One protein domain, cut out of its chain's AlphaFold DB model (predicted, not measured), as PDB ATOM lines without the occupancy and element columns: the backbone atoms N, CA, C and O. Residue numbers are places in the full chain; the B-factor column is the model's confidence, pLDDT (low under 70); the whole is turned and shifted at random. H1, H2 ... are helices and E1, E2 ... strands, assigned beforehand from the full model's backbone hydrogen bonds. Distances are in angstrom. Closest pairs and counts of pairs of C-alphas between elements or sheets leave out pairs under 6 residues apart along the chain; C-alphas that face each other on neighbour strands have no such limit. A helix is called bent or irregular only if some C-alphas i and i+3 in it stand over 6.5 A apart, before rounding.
ATOM      1  N   PHE A  68     -11.011  16.780 -37.333       98.56
ATOM      2  CA  PHE A  68      -9.946  17.599 -36.764       98.56
ATOM      3  C   PHE A  68     -10.250  18.037 -35.331       98.56
ATOM      4  O   PHE A  68      -9.423  17.864 -34.433       98.56
ATOM      5  N   GLN A  69     -11.451  18.569 -35.102       98.25
ATOM      6  CA  GLN A  69     -11.902  19.006 -33.780       98.25
ATOM      7  C   GLN A  69     -11.973  17.836 -32.800       98.25
ATOM      8  O   GLN A  69     -11.455  17.934 -31.687       98.25
ATOM      9  N   THR A  70     -12.539  16.709 -33.235       97.69
ATOM     10  CA  THR A  70     -12.658  15.503 -32.412       97.69
ATOM     11  C   THR A  70     -11.286  14.966 -32.015       97.69
ATOM     12  O   THR A  70     -11.051  14.651 -30.852       97.69
ATOM     13  N   LYS A  71     -10.337  14.903 -32.955       97.56
ATOM     14  CA  LYS A  71      -8.966  14.451 -32.681       97.56
ATOM     15  C   LYS A  71      -8.230  15.391 -31.731       97.56
ATOM     16  O   LYS A  71      -7.586  14.908 -30.805       97.56
ATOM     17  N   ALA A  72      -8.372  16.706 -31.905       97.44
ATOM     18  CA  ALA A  72      -7.799  17.685 -30.985       97.44
ATOM     19  C   ALA A  72      -8.380  17.542 -29.566       97.44
ATOM     20  O   ALA A  72      -7.633  17.533 -28.589       97.44
ATOM     21  N   GLN A  73      -9.701  17.369 -29.449       97.00
ATOM     22  CA  GLN A  73     -10.374  17.168 -28.165       97.00
ATOM     23  C   GLN A  73      -9.974  15.845 -27.500       97.00
ATOM     24  O   GLN A  73      -9.727  15.816 -26.296       97.00
ATOM     25  N   ASN A  74      -9.877  14.757 -28.265       95.62
ATOM     26  CA  ASN A  74      -9.461  13.459 -27.737       95.62
ATOM     27  C   ASN A  74      -8.014  13.507 -27.244       95.62
ATOM     28  O   ASN A  74      -7.749  13.077 -26.128       95.62
ATOM     29  N   ALA A  75      -7.104  14.111 -28.012       95.12
ATOM     30  CA  ALA A  75      -5.708  14.268 -27.612       95.12
ATOM     31  C   ALA A  75      -5.533  15.142 -26.355       95.12
ATOM     32  O   ALA A  75      -4.585  14.951 -25.603       95.12
ATOM     33  N   ALA A  76      -6.447  16.078 -26.081       93.31
ATOM     34  CA  ALA A  76      -6.428  16.846 -24.834       93.31
ATOM     35  C   ALA A  76      -6.787  16.004 -23.591       93.31
ATOM     36  O   ALA A  76      -6.443  16.392 -22.477       93.31
ATOM     37  N   ASN A  77      -7.466  14.868 -23.782       94.06
ATOM     38  CA  ASN A  77      -7.900  13.957 -22.720       94.06
ATOM     39  C   ASN A  77      -7.110  12.633 -22.699       94.06
ATOM     40  O   ASN A  77      -7.406  11.762 -21.883       94.06
ATOM     41  N   ASP A  78      -6.136  12.462 -23.596       93.56
ATOM     42  CA  ASP A  78      -5.357  11.235 -23.753       93.56
ATOM     43  C   ASP A  78      -4.004  11.364 -23.031       93.56
ATOM     44  O   ASP A  78      -3.222  12.279 -23.282       93.56
ATOM     45  N   GLU A  79      -3.702  10.438 -22.118       93.00
ATOM     46  CA  GLU A  79      -2.427  10.433 -21.386       93.00
ATOM     47  C   GLU A  79      -1.229  10.012 -22.259       93.00
ATOM     48  O   GLU A  79      -0.078  10.333 -21.945       93.00
ATOM     49  N   LEU A  80      -1.476   9.279 -23.346       91.31
ATOM     50  CA  LEU A  80      -0.455   8.721 -24.234       91.31
ATOM     51  C   LEU A  80      -0.094   9.672 -25.376       91.31
ATOM     52  O   LEU A  80       1.051   9.643 -25.845       91.31
ATOM     53  N   TRP A  81      -1.037  10.516 -25.796       95.44
ATOM     54  CA  TRP A  81      -0.891  11.436 -26.922       95.44
ATOM     55  C   TRP A  81      -0.930  12.888 -26.462       95.44
ATOM     56  O   TRP A  81      -1.929  13.370 -25.952       95.44
ATOM     57  N   THR A  82       0.160  13.625 -26.668       95.88
ATOM     58  CA  THR A  82       0.225  15.055 -26.330       95.88
ATOM     59  C   THR A  82       0.095  15.908 -27.589       95.88
ATOM     60  O   THR A  82       0.840  15.693 -28.543       95.88
ATOM     61  N   VAL A  83      -0.781  16.917 -27.589       97.56
ATOM     62  CA  VAL A  83      -0.800  17.952 -28.639       97.56
ATOM     63  C   VAL A  83       0.478  18.789 -28.543       97.56
ATOM     64  O   VAL A  83       0.723  19.425 -27.519       97.56
ATOM     65  N   ILE A  84       1.296  18.796 -29.599       98.00
ATOM     66  CA  ILE A  84       2.532  19.601 -29.664       98.00
ATOM     67  C   ILE A  84       2.418  20.781 -30.632       98.00
ATOM     68  O   ILE A  84       3.211  21.716 -30.564       98.00
ATOM     69  N   PHE A  85       1.431  20.747 -31.526       98.38
ATOM     70  CA  PHE A  85       1.131  21.829 -32.452       98.38
ATOM     71  C   PHE A  85      -0.331  21.757 -32.881       98.38
ATOM     72  O   PHE A  85      -0.845  20.679 -33.169       98.38
ATOM     73  N   GLN A  86      -0.995  22.905 -32.957       98.25
ATOM     74  CA  GLN A  86      -2.345  23.016 -33.494       98.25
ATOM     75  C   GLN A  86      -2.539  24.409 -34.083       98.25
ATOM     76  O   GLN A  86      -2.284  25.415 -33.420       98.25
ATOM     77  N   ASN A  87      -3.019  24.477 -35.318       97.88
ATOM     78  CA  ASN A  87      -3.389  25.732 -35.961       97.88
ATOM     79  C   ASN A  87      -4.574  25.524 -36.926       97.88
ATOM     80  O   ASN A  87      -5.339  24.567 -36.811       97.88
ATOM     81  N   GLN A  88      -4.755  26.447 -37.873       97.81
ATOM     82  CA  GLN A  88      -5.825  26.374 -38.872       97.81
ATOM     83  C   GLN A  88      -5.570  25.365 -40.004       97.81
ATOM     84  O   GLN A  88      -6.494  25.093 -40.761       97.81
ATOM     85  N   THR A  89      -4.364  24.818 -40.149       98.12
ATOM     86  CA  THR A  89      -4.009  23.910 -41.252       98.12
ATOM     87  C   THR A  89      -3.734  22.482 -40.788       98.12
ATOM     88  O   THR A  89      -4.046  21.543 -41.521       98.12
ATOM     89  N   ALA A  90      -3.200  22.296 -39.581       98.44
ATOM     90  CA  ALA A  90      -2.789  20.998 -39.068       98.44
ATOM     91  C   ALA A  90      -2.862  20.886 -37.535       98.44
ATOM     92  O   ALA A  90      -2.822  21.871 -36.792       98.44
ATOM     93  N   LEU A  91      -2.946  19.637 -37.087       98.62
ATOM     94  CA  LEU A  91      -2.825  19.182 -35.711       98.62
ATOM     95  C   LEU A  91      -1.676  18.178 -35.689       98.62
ATOM     96  O   LEU A  91      -1.664  17.246 -36.487       98.62
ATOM     97  N   VAL A  92      -0.726  18.362 -34.778       98.38
ATOM     98  CA  VAL A  92       0.340  17.391 -34.537       98.38
ATOM     99  C   VAL A  92       0.252  16.917 -33.102       98.38
ATOM    100  O   VAL A  92       0.359  17.707 -32.156       98.38
ATOM    101  N   THR A  93       0.085  15.611 -32.951       98.25
ATOM    102  CA  THR A  93       0.138  14.940 -31.654       98.25
ATOM    103  C   THR A  93       1.366  14.042 -31.585       98.25
ATOM    104  O   THR A  93       1.848  13.556 -32.605       98.25
ATOM    105  N   TYR A  94       1.915  13.860 -30.385       97.69
ATOM    106  CA  TYR A  94       3.081  13.018 -30.139       97.69
ATOM    107  C   TYR A  94       2.737  11.904 -29.154       97.69
ATOM    108  O   TYR A  94       2.412  12.169 -27.991       97.69
ATOM    109  N   GLY A  95       2.840  10.664 -29.626       96.25
ATOM    110  CA  GLY A  95       2.673   9.452 -28.840       96.25
ATOM    111  C   GLY A  95       3.980   9.082 -28.149       96.25
ATOM    112  O   GLY A  95       4.853   8.460 -28.755       96.25
ATOM    113  N   ARG A  96       4.136   9.435 -26.866       92.00
ATOM    114  CA  ARG A  96       5.422   9.274 -26.144       92.00
ATOM    115  C   ARG A  96       5.878   7.824 -26.049       92.00
ATOM    116  O   ARG A  96       7.068   7.548 -26.140       92.00
ATOM    117  N   ALA A  97       4.930   6.908 -25.864       89.31
ATOM    118  CA  ALA A  97       5.219   5.488 -25.691       89.31
ATOM    119  C   ALA A  97       5.736   4.828 -26.981       89.31
ATOM    120  O   ALA A  97       6.525   3.891 -26.905       89.31
ATOM    121  N   VAL A  98       5.306   5.327 -28.145       93.06
ATOM    122  CA  VAL A  98       5.648   4.785 -29.474       93.06
ATOM    123  C   VAL A  98       6.674   5.632 -30.228       93.06
ATOM    124  O   VAL A  98       7.150   5.222 -31.277       93.06
ATOM    125  N   ALA A  99       7.026   6.807 -29.696       95.44
ATOM    126  CA  ALA A  99       7.876   7.793 -30.355       95.44
ATOM    127  C   ALA A  99       7.396   8.174 -31.773       95.44
ATOM    128  O   ALA A  99       8.207   8.461 -32.653       95.44
ATOM    129  N   GLU A 100       6.080   8.241 -31.982       96.69
ATOM    130  CA  GLU A 100       5.457   8.624 -33.254       96.69
ATOM    131  C   GLU A 100       4.761   9.980 -33.144       96.69
ATOM    132  O   GLU A 100       4.176  10.322 -32.115       96.69
ATOM    133  N   LEU A 101       4.820  10.745 -34.228       97.50
ATOM    134  CA  LEU A 101       3.971  11.895 -34.472       97.50
ATOM    135  C   LEU A 101       2.789  11.465 -35.335       97.50
ATOM    136  O   LEU A 101       2.981  10.726 -36.297       97.50
ATOM    137  N   ASP A 102       1.606  11.978 -35.024       97.81
ATOM    138  CA  ASP A 102       0.437  11.925 -35.899       97.81
ATOM    139  C   ASP A 102       0.132  13.344 -36.386       97.81
ATOM    140  O   ASP A 102      -0.169  14.233 -35.580       97.81
ATOM    141  N   VAL A 103       0.280  13.564 -37.694       98.00
ATOM    142  CA  VAL A 103       0.030  14.841 -38.371       98.00
ATOM    143  C   VAL A 103      -1.310  14.758 -39.080       98.00
ATOM    144  O   VAL A 103      -1.405  14.180 -40.160       98.00
ATOM    145  N   LEU A 104      -2.331  15.375 -38.499       98.38
ATOM    146  CA  LEU A 104      -3.664  15.462 -39.076       98.38
ATOM    147  C   LEU A 104      -3.832  16.786 -39.825       98.38
ATOM    148  O   LEU A 104      -3.758  17.866 -39.233       98.38
ATOM    149  N   LEU A 105      -4.098  16.707 -41.126       98.44
ATOM    150  CA  LEU A 105      -4.353  17.863 -41.978       98.44
ATOM    151  C   LEU A 105      -5.824  18.252 -41.912       98.44
ATOM    152  O   LEU A 105      -6.701  17.478 -42.287       98.44
ATOM    153  N   ARG A 106      -6.109  19.491 -41.510       98.56
ATOM    154  CA  ARG A 106      -7.488  19.958 -41.321       98.56
ATOM    155  C   ARG A 106      -8.312  19.935 -42.608       98.56
ATOM    156  O   ARG A 106      -9.480  19.581 -42.588       98.56
ATOM    157  N   LYS A 107      -7.690  20.303 -43.730       98.38
ATOM    158  CA  LYS A 107      -8.369  20.466 -45.022       98.38
ATOM    159  C   LYS A 107      -8.788  19.142 -45.658       98.38
ATOM    160  O   LYS A 107      -9.858  19.073 -46.254       98.38
ATOM    161  N   SER A 108      -7.947  18.112 -45.572       98.25
ATOM    162  CA  SER A 108      -8.236  16.801 -46.164       98.25
ATOM    163  C   SER A 108      -8.731  15.778 -45.147       98.25
ATOM    164  O   SER A 108      -9.288  14.773 -45.557       98.25
ATOM    165  N   GLY A 109      -8.534  15.986 -43.844       98.12
ATOM    166  CA  GLY A 109      -8.763  14.950 -42.831       98.12
ATOM    167  C   GLY A 109      -7.726  13.817 -42.863       98.12
ATOM    168  O   GLY A 109      -7.848  12.857 -42.107       98.12
ATOM    169  N   SER A 110      -6.698  13.922 -43.711       97.44
ATOM    170  CA  SER A 110      -5.607  12.947 -43.808       97.44
ATOM    171  C   SER A 110      -4.721  12.968 -42.574       97.44
ATOM    172  O   SER A 110      -4.378  14.048 -42.093       97.44
ATOM    173  N   SER A 111      -4.272  11.790 -42.141       96.81
ATOM    174  CA  SER A 111      -3.316  11.630 -41.044       96.81
ATOM    175  C   SER A 111      -2.034  10.968 -41.532       96.81
ATOM    176  O   SER A 111      -2.095   9.945 -42.211       96.81
ATOM    177  N   PHE A 112      -0.883  11.505 -41.135       96.38
ATOM    178  CA  PHE A 112       0.430  10.918 -41.405       96.38
ATOM    179  C   PHE A 112       1.089  10.505 -40.101       96.38
ATOM    180  O   PHE A 112       1.243  11.326 -39.195       96.38
ATOM    181  N   ARG A 113       1.536   9.250 -40.029       95.88
ATOM    182  CA  ARG A 113       2.347   8.769 -38.912       95.88
ATOM    183  C   ARG A 113       3.819   8.847 -39.249       95.88
ATOM    184  O   ARG A 113       4.272   8.284 -40.239       95.88
ATOM    185  N   VAL A 114       4.564   9.535 -38.399       96.19
ATOM    186  CA  VAL A 114       5.979   9.813 -38.621       96.19
ATOM    187  C   VAL A 114       6.739   9.450 -37.367       96.19
ATOM    188  O   VAL A 114       6.511  10.026 -36.306       96.19
ATOM    189  N   HIS A 115       7.683   8.520 -37.470       96.00
ATOM    190  CA  HIS A 115       8.581   8.268 -36.350       96.00
ATOM    191  C   HIS A 115       9.367   9.546 -36.018       96.00
ATOM    192  O   HIS A 115       9.874  10.225 -36.913       96.00
ATOM    193  N   ARG A 116       9.516   9.860 -34.727       96.38
ATOM    194  CA  ARG A 116      10.150  11.090 -34.230       96.38
ATOM    195  C   ARG A 116      11.509  11.361 -34.859       96.38
ATOM    196  O   ARG A 116      11.794  12.485 -35.266       96.38
ATOM    197  N   ASP A 117      12.338  10.331 -34.950       95.62
ATOM    198  CA  ASP A 117      13.703  10.459 -35.467       95.62
ATOM    199  C   ASP A 117      13.744  10.698 -36.990       95.62
ATOM    200  O   ASP A 117      14.750  11.175 -37.509       95.62
ATOM    201  N   ASN A 118      12.628  10.464 -37.692       96.00
ATOM    202  CA  ASN A 118      12.470  10.750 -39.115       96.00
ATOM    203  C   ASN A 118      11.791  12.099 -39.384       96.00
ATOM    204  O   ASN A 118      11.701  12.482 -40.542       96.00
ATOM    205  N   TRP A 119      11.338  12.837 -38.362       95.88
ATOM    206  CA  TRP A 119      10.543  14.064 -38.533       95.88
ATOM    207  C   TRP A 119      11.171  15.092 -39.476       95.88
ATOM    208  O   TRP A 119      10.496  15.631 -40.346       95.88
ATOM    209  N   ARG A 120      12.472  15.363 -39.320       95.75
ATOM    210  CA  ARG A 120      13.161  16.347 -40.165       95.75
ATOM    211  C   ARG A 120      13.235  15.876 -41.616       95.75
ATOM    212  O   ARG A 120      12.865  16.628 -42.509       95.75
ATOM    213  N   ASN A 121      13.642  14.625 -41.823       94.94
ATOM    214  CA  ASN A 121      13.723  14.022 -43.153       94.94
ATOM    215  C   ASN A 121      12.350  13.943 -43.817       94.94
ATOM    216  O   ASN A 121      12.258  14.180 -45.014       94.94
ATOM    217  N   TRP A 122      11.307  13.641 -43.034       95.19
ATOM    218  CA  TRP A 122       9.911  13.735 -43.437       95.19
ATOM    219  C   TRP A 122       9.707  15.172 -43.947       95.19
ATOM    220  O   TRP A 122       9.657  15.359 -45.156       95.19
ATOM    221  N   CYS A 123       9.746  16.199 -43.093       94.88
ATOM    222  CA  CYS A 123       9.508  17.603 -43.468       94.88
ATOM    223  C   CYS A 123      10.304  18.140 -44.685       94.88
ATOM    224  O   CYS A 123       9.860  19.092 -45.334       94.88
ATOM    225  N   GLU A 124      11.487  17.590 -44.962       93.56
ATOM    226  CA  GLU A 124      12.384  17.990 -46.056       93.56
ATOM    227  C   GLU A 124      12.236  17.153 -47.338       93.56
ATOM    228  O   GLU A 124      12.790  17.538 -48.366       93.56
ATOM    229  N   SER A 125      11.507  16.036 -47.300       89.12
ATOM    230  CA  SER A 125      11.350  15.149 -48.451       89.12
ATOM    231  C   SER A 125      10.472  15.741 -49.558       89.12
ATOM    232  O   SER A 125       9.577  16.555 -49.319       89.12
ATOM    233  N   ASP A 126      10.713  15.286 -50.787       80.00
ATOM    234  CA  ASP A 126       9.730  15.364 -51.861       80.00
ATOM    235  C   ASP A 126       8.701  14.259 -51.588       80.00
ATOM    236  O   ASP A 126       9.086  13.113 -51.375       80.00
ATOM    237  N   TRP A 127       7.405  14.568 -51.581       78.69
ATOM    238  CA  TRP A 127       6.340  13.750 -50.971       78.69
ATOM    239  C   TRP A 127       5.568  12.727 -51.844       78.69
ATOM    240  O   TRP A 127       4.385  12.515 -51.586       78.69
ATOM    241  N   PRO A 128       6.100  12.055 -52.882       61.53
ATOM    242  CA  PRO A 128       5.236  11.350 -53.826       61.53
ATOM    243  C   PRO A 128       4.777   9.952 -53.380       61.53
ATOM    244  O   PRO A 128       4.037   9.326 -54.129       61.53
ATOM    245  N   ARG A 129       5.218   9.422 -52.225       73.25
ATOM    246  CA  ARG A 129       4.877   8.039 -51.817       73.25
ATOM    247  C   ARG A 129       3.687   7.928 -50.872       73.25
ATOM    248  O   ARG A 129       2.937   6.969 -50.990       73.25
ATOM    249  N   ASP A 130       3.510   8.903 -49.987       78.88
ATOM    250  CA  ASP A 130       2.496   8.821 -48.926       78.88
ATOM    251  C   ASP A 130       1.240   9.640 -49.250       78.88
ATOM    252  O   ASP A 130       0.262   9.599 -48.511       78.88
ATOM    253  N   VAL A 131       1.264  10.392 -50.353       92.19
ATOM    254  CA  VAL A 131       0.153  11.238 -50.780       92.19
ATOM    255  C   VAL A 131      -0.643  10.535 -51.872       92.19
ATOM    256  O   VAL A 131      -0.159  10.331 -52.984       92.19
ATOM    257  N   SER A 132      -1.890  10.210 -51.561       92.19
ATOM    258  CA  SER A 132      -2.791   9.431 -52.410       92.19
ATOM    259  C   SER A 132      -3.624  10.286 -53.365       92.19
ATOM    260  O   SER A 132      -4.109   9.795 -54.384       92.19
ATOM    261  N   HIS A 133      -3.825  11.573 -53.054       96.19
ATOM    262  CA  HIS A 133      -4.718  12.435 -53.829       96.19
ATOM    263  C   HIS A 133      -4.294  13.911 -53.846       96.19
ATOM    264  O   HIS A 133      -3.660  14.425 -52.928       96.19
ATOM    265  N   SER A 134      -4.716  14.647 -54.880       96.19
ATOM    266  CA  SER A 134      -4.377  16.071 -55.053       96.19
ATOM    267  C   SER A 134      -4.914  16.989 -53.942       96.19
ATOM    268  O   SER A 134      -4.316  18.030 -53.664       96.19
ATOM    269  N   LEU A 135      -6.031  16.621 -53.300       97.44
ATOM    270  CA  LEU A 135      -6.583  17.337 -52.140       97.44
ATOM    271  C   LEU A 135      -5.639  17.249 -50.934       97.44
ATOM    272  O   LEU A 135      -5.342  18.264 -50.307       97.44
ATOM    273  N   GLU A 136      -5.146  16.046 -50.654       96.81
ATOM    274  CA  GLU A 136      -4.181  15.770 -49.591       96.81
ATOM    275  C   GLU A 136      -2.832  16.432 -49.882       96.81
ATOM    276  O   GLU A 136      -2.310  17.140 -49.025       96.81
ATOM    277  N   ALA A 137      -2.329  16.324 -51.119       96.19
ATOM    278  CA  ALA A 137      -1.102  16.997 -51.557       96.19
ATOM    279  C   ALA A 137      -1.144  18.506 -51.283       96.19
ATOM    280  O   ALA A 137      -0.191  19.103 -50.777       96.19
ATOM    281  N   ARG A 138      -2.278  19.132 -51.613       96.75
ATOM    282  CA  ARG A 138      -2.499  20.565 -51.420       96.75
ATOM    283  C   ARG A 138      -2.564  20.928 -49.940       96.75
ATOM    284  O   ARG A 138      -1.920  21.888 -49.533       96.75
ATOM    285  N   ALA A 139      -3.308  20.156 -49.149       97.38
ATOM    286  CA  ALA A 139      -3.403  20.347 -47.707       97.38
ATOM    287  C   ALA A 139      -2.028  20.220 -47.024       97.38
ATOM    288  O   ALA A 139      -1.688  21.041 -46.172       97.38
ATOM    289  N   LEU A 140      -1.218  19.239 -47.437       96.56
ATOM    290  CA  LEU A 140       0.118  19.022 -46.891       96.56
ATOM    291  C   LEU A 140       1.052  20.176 -47.257       96.56
ATOM    292  O   LEU A 140       1.718  20.720 -46.383       96.56
ATOM    293  N   SER A 141       1.055  20.593 -48.526       95.88
ATOM    294  CA  SER A 141       1.857  21.725 -49.010       95.88
ATOM    295  C   SER A 141       1.550  23.026 -48.254       95.88
ATOM    296  O   SER A 141       2.464  23.773 -47.908       95.88
ATOM    297  N   GLU A 142       0.277  23.269 -47.921       96.94
ATOM    298  CA  GLU A 142      -0.151  24.417 -47.109       96.94
ATOM    299  C   GLU A 142       0.339  24.329 -45.650       96.94
ATOM    300  O   GLU A 142       0.703  25.345 -45.055       96.94
ATOM    301  N   ALA A 143       0.365  23.133 -45.055       97.19
ATOM    302  CA  ALA A 143       0.793  22.937 -43.670       97.19
ATOM    303  C   ALA A 143       2.323  22.919 -43.501       97.19
ATOM    304  O   ALA A 143       2.839  23.416 -42.498       97.19
ATOM    305  N   LEU A 144       3.051  22.366 -44.473       96.19
ATOM    306  CA  LEU A 144       4.463  21.995 -44.352       96.19
ATOM    307  C   LEU A 144       5.402  23.125 -43.891       96.19
ATOM    308  O   LEU A 144       6.244  22.853 -43.031       96.19
ATOM    309  N   PRO A 145       5.291  24.382 -44.379       96.75
ATOM    310  CA  PRO A 145       6.147  25.469 -43.902       96.75
ATOM    311  C   PRO A 145       6.048  25.682 -42.390       96.75
ATOM    312  O   PRO A 145       7.056  25.948 -41.750       96.75
ATOM    313  N   LEU A 146       4.856  25.504 -41.818       97.00
ATOM    314  CA  LEU A 146       4.599  25.692 -40.388       97.00
ATOM    315  C   LEU A 146       5.062  24.485 -39.565       97.00
ATOM    316  O   LEU A 146       5.475  24.636 -38.418       97.00
ATOM    317  N   LEU A 147       5.016  23.284 -40.153       96.75
ATOM    318  CA  LEU A 147       5.471  22.058 -39.499       96.75
ATOM    319  C   LEU A 147       6.997  22.031 -39.314       96.75
ATOM    320  O   LEU A 147       7.486  21.521 -38.306       96.75
ATOM    321  N   LYS A 148       7.762  22.617 -40.244       96.56
ATOM    322  CA  LYS A 148       9.237  22.666 -40.186       96.56
ATOM    323  C   LYS A 148       9.782  23.344 -38.926       96.56
ATOM    324  O   LYS A 148      10.848  22.956 -38.449       96.56
ATOM    325  N   ASP A 149       9.032  24.290 -38.371       96.56
ATOM    326  CA  ASP A 149       9.441  25.080 -37.207       96.56
ATOM    327  C   ASP A 149       9.042  24.439 -35.864       96.56
ATOM    328  O   ASP A 149       9.368  24.960 -34.792       96.56
ATOM    329  N   ILE A 150       8.350  23.293 -35.884       97.06
ATOM    330  CA  ILE A 150       7.934  22.602 -34.660       97.06
ATOM    331  C   ILE A 150       9.161  22.064 -33.920       97.06
ATOM    332  O   ILE A 150       9.930  21.243 -34.426       97.06
ATOM    333  N   THR A 151       9.299  22.470 -32.658       97.00
ATOM    334  CA  THR A 151      10.274  21.885 -31.735       97.00
ATOM    335  C   THR A 151       9.694  20.623 -31.109       97.00
ATOM    336  O   THR A 151       8.717  20.680 -30.363       97.00
ATOM    337  N   LEU A 152      10.304  19.473 -31.398       96.62
ATOM    338  CA  LEU A 152       9.854  18.198 -30.847       96.62
ATOM    339  C   LEU A 152      10.210  18.059 -29.364       96.62
ATOM    340  O   LEU A 152      11.327  18.416 -28.969       96.62
ATOM    341  N   PRO A 153       9.330  17.454 -28.548       94.19
ATOM    342  CA  PRO A 153       9.675  17.105 -27.180       94.19
ATOM    343  C   PRO A 153      10.873  16.132 -27.126       94.19
ATOM    344  O   PRO A 153      11.159  15.397 -28.091       94.19
ATOM    345  N   PRO A 154      11.613  16.116 -26.001       92.81
ATOM    346  CA  PRO A 154      12.649  15.117 -25.777       92.81
ATOM    347  C   PRO A 154      12.034  13.713 -25.732       92.81
ATOM    348  O   PRO A 154      10.858  13.547 -25.407       92.81
ATOM    349  N   ARG A 155      12.842  12.697 -26.045       90.12
ATOM    350  CA  ARG A 155      12.413  11.296 -25.937       90.12
ATOM    351  C   ARG A 155      12.122  10.933 -24.487       90.12
ATOM    352  O   ARG A 155      12.912  11.251 -23.597       90.12
ATOM    353  N   ASP A 156      11.037  10.197 -24.276       88.50
ATOM    354  CA  ASP A 156      10.743   9.566 -22.994       88.50
ATOM    355  C   ASP A 156      11.196   8.103 -23.023       88.50
ATOM    356  O   ASP A 156      10.409   7.170 -23.178       88.50
ATOM    357  N   LEU A 157      12.505   7.901 -22.850       85.25
ATOM    358  CA  LEU A 157      13.120   6.569 -22.879       85.25
ATOM    359  C   LEU A 157      12.519   5.610 -21.835       85.25
ATOM    360  O   LEU A 157      12.593   4.393 -21.994       85.25
ATOM    361  N   ARG A 158      11.924   6.138 -20.754       84.62
ATOM    362  CA  ARG A 158      11.272   5.314 -19.727       84.62
ATOM    363  C   ARG A 158       9.917   4.813 -20.210       84.62
ATOM    364  O   ARG A 158       9.606   3.644 -19.983       84.62
ATOM    365  N   ALA A 159       9.120   5.671 -20.844       82.81
ATOM    366  CA  ALA A 159       7.848   5.273 -21.442       82.81
ATOM    367  C   ALA A 159       8.056   4.239 -22.560       82.81
ATOM    368  O   ALA A 159       7.388   3.206 -22.562       82.81
ATOM    369  N   GLU A 160       9.044   4.463 -23.431       82.06
ATOM    370  CA  GLU A 160       9.404   3.536 -24.513       82.06
ATOM    371  C   GLU A 160       9.815   2.152 -23.971       82.06
ATOM    372  O   GLU A 160       9.308   1.119 -24.418       82.06
ATOM    373  N   ALA A 161      10.688   2.112 -22.954       84.06
ATOM    374  CA  ALA A 161      11.119   0.856 -22.337       84.06
ATOM    375  C   ALA A 161       9.942   0.081 -21.717       84.06
ATOM    376  O   ALA A 161       9.827  -1.130 -21.909       84.06
ATOM    377  N   ARG A 162       9.026   0.780 -21.029       88.75
ATOM    378  CA  ARG A 162       7.819   0.169 -20.445       88.75
ATOM    379  C   ARG A 162       6.912  -0.441 -21.509       88.75
ATOM    380  O   ARG A 162       6.426  -1.552 -21.303       88.75
ATOM    381  N   LEU A 163       6.688   0.254 -22.627       86.38
ATOM    382  CA  LEU A 163       5.871  -0.276 -23.718       86.38
ATOM    383  C   LEU A 163       6.522  -1.518 -24.338       86.38
ATOM    384  O   LEU A 163       5.850  -2.532 -24.517       86.38
ATOM    385  N   SER A 164       7.832  -1.470 -24.599       86.06
ATOM    386  CA  SER A 164       8.582  -2.617 -25.123       86.06
ATOM    387  C   SER A 164       8.455  -3.847 -24.218       86.06
ATOM    388  O   SER A 164       8.202  -4.953 -24.699       86.06
ATOM    389  N   ASP A 165       8.567  -3.663 -22.902       90.44
ATOM    390  CA  ASP A 165       8.430  -4.753 -21.935       90.44
ATOM    391  C   ASP A 165       7.001  -5.309 -21.863       90.44
ATOM    392  O   ASP A 165       6.822  -6.522 -21.728       90.44
TER     393      ASP A 165
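AT A GLANCE: This is residues 68 to 165 of the 183 residues of an uncharacterized protein of Spirochaetaceae bacterium (UniProt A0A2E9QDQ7). A strongly twisted sheet of four antiparallel strands, E1 to E4, forms the middle layer of three, with H1 over one face and H2 and H3 over the other. H4 lies apart from these strands and helices, at the far end of the longest axis from the start of H3. The 98 printed residues hold H1 E1 E2 E3 E4 H2 H3 H4 in chain order, of mixed class; the whole is compact, with a radius of gyration of the C-alphas of 13.5 A and spans of 41 by 28 by 23 A.

IN THESE COORDINATES: The strands are E1, residues 81 to 86, E2, 90 to 95, 16.4 A long, E3, 100 to 105, 16.1 A, and E4, 111 to 115. H1 spans residues 68 to 76, with C-alpha 68 at (-9.946, 17.599, -36.764). H2 spans 116 to 124, and H3 134 to 147, 19.4 A. H4, 157 to 165, has C-alpha 165 at (8.430, -4.753, -21.935).

HOW THE PARTS SIT: The strands form a meander, each the antiparallel neighbour of the one before, in hairpins. N 84 and O 92 are 2.9 A apart, N 93 and O 102 3.0 A, and N 103 and O 112 2.9 A, within hydrogen-bond range. H1 is over E2 at a height of 8.8 A; C-alphas 72 and 91 are their closest, 7.0 A. On the opposite face, H2 is over E4 and H3 only just over E2 and E3, with three C-alphas falling on each. H2 and H3 are irregular: C-alphas 117 and 120 are 7.6 A apart, 142 and 145 7.1 A. Every O i to N i+4 pair is within range in H1 and H4, 3 of 5 in H2 and 8 of 10 in H3.

THE WHOLE: The C-alphas of Ser 134 and Asp 165 are farthest apart, 41.2 A. The printed part has no cut and no long link. Its mean pLDDT is 94.0, and residue 128 alone is under 70.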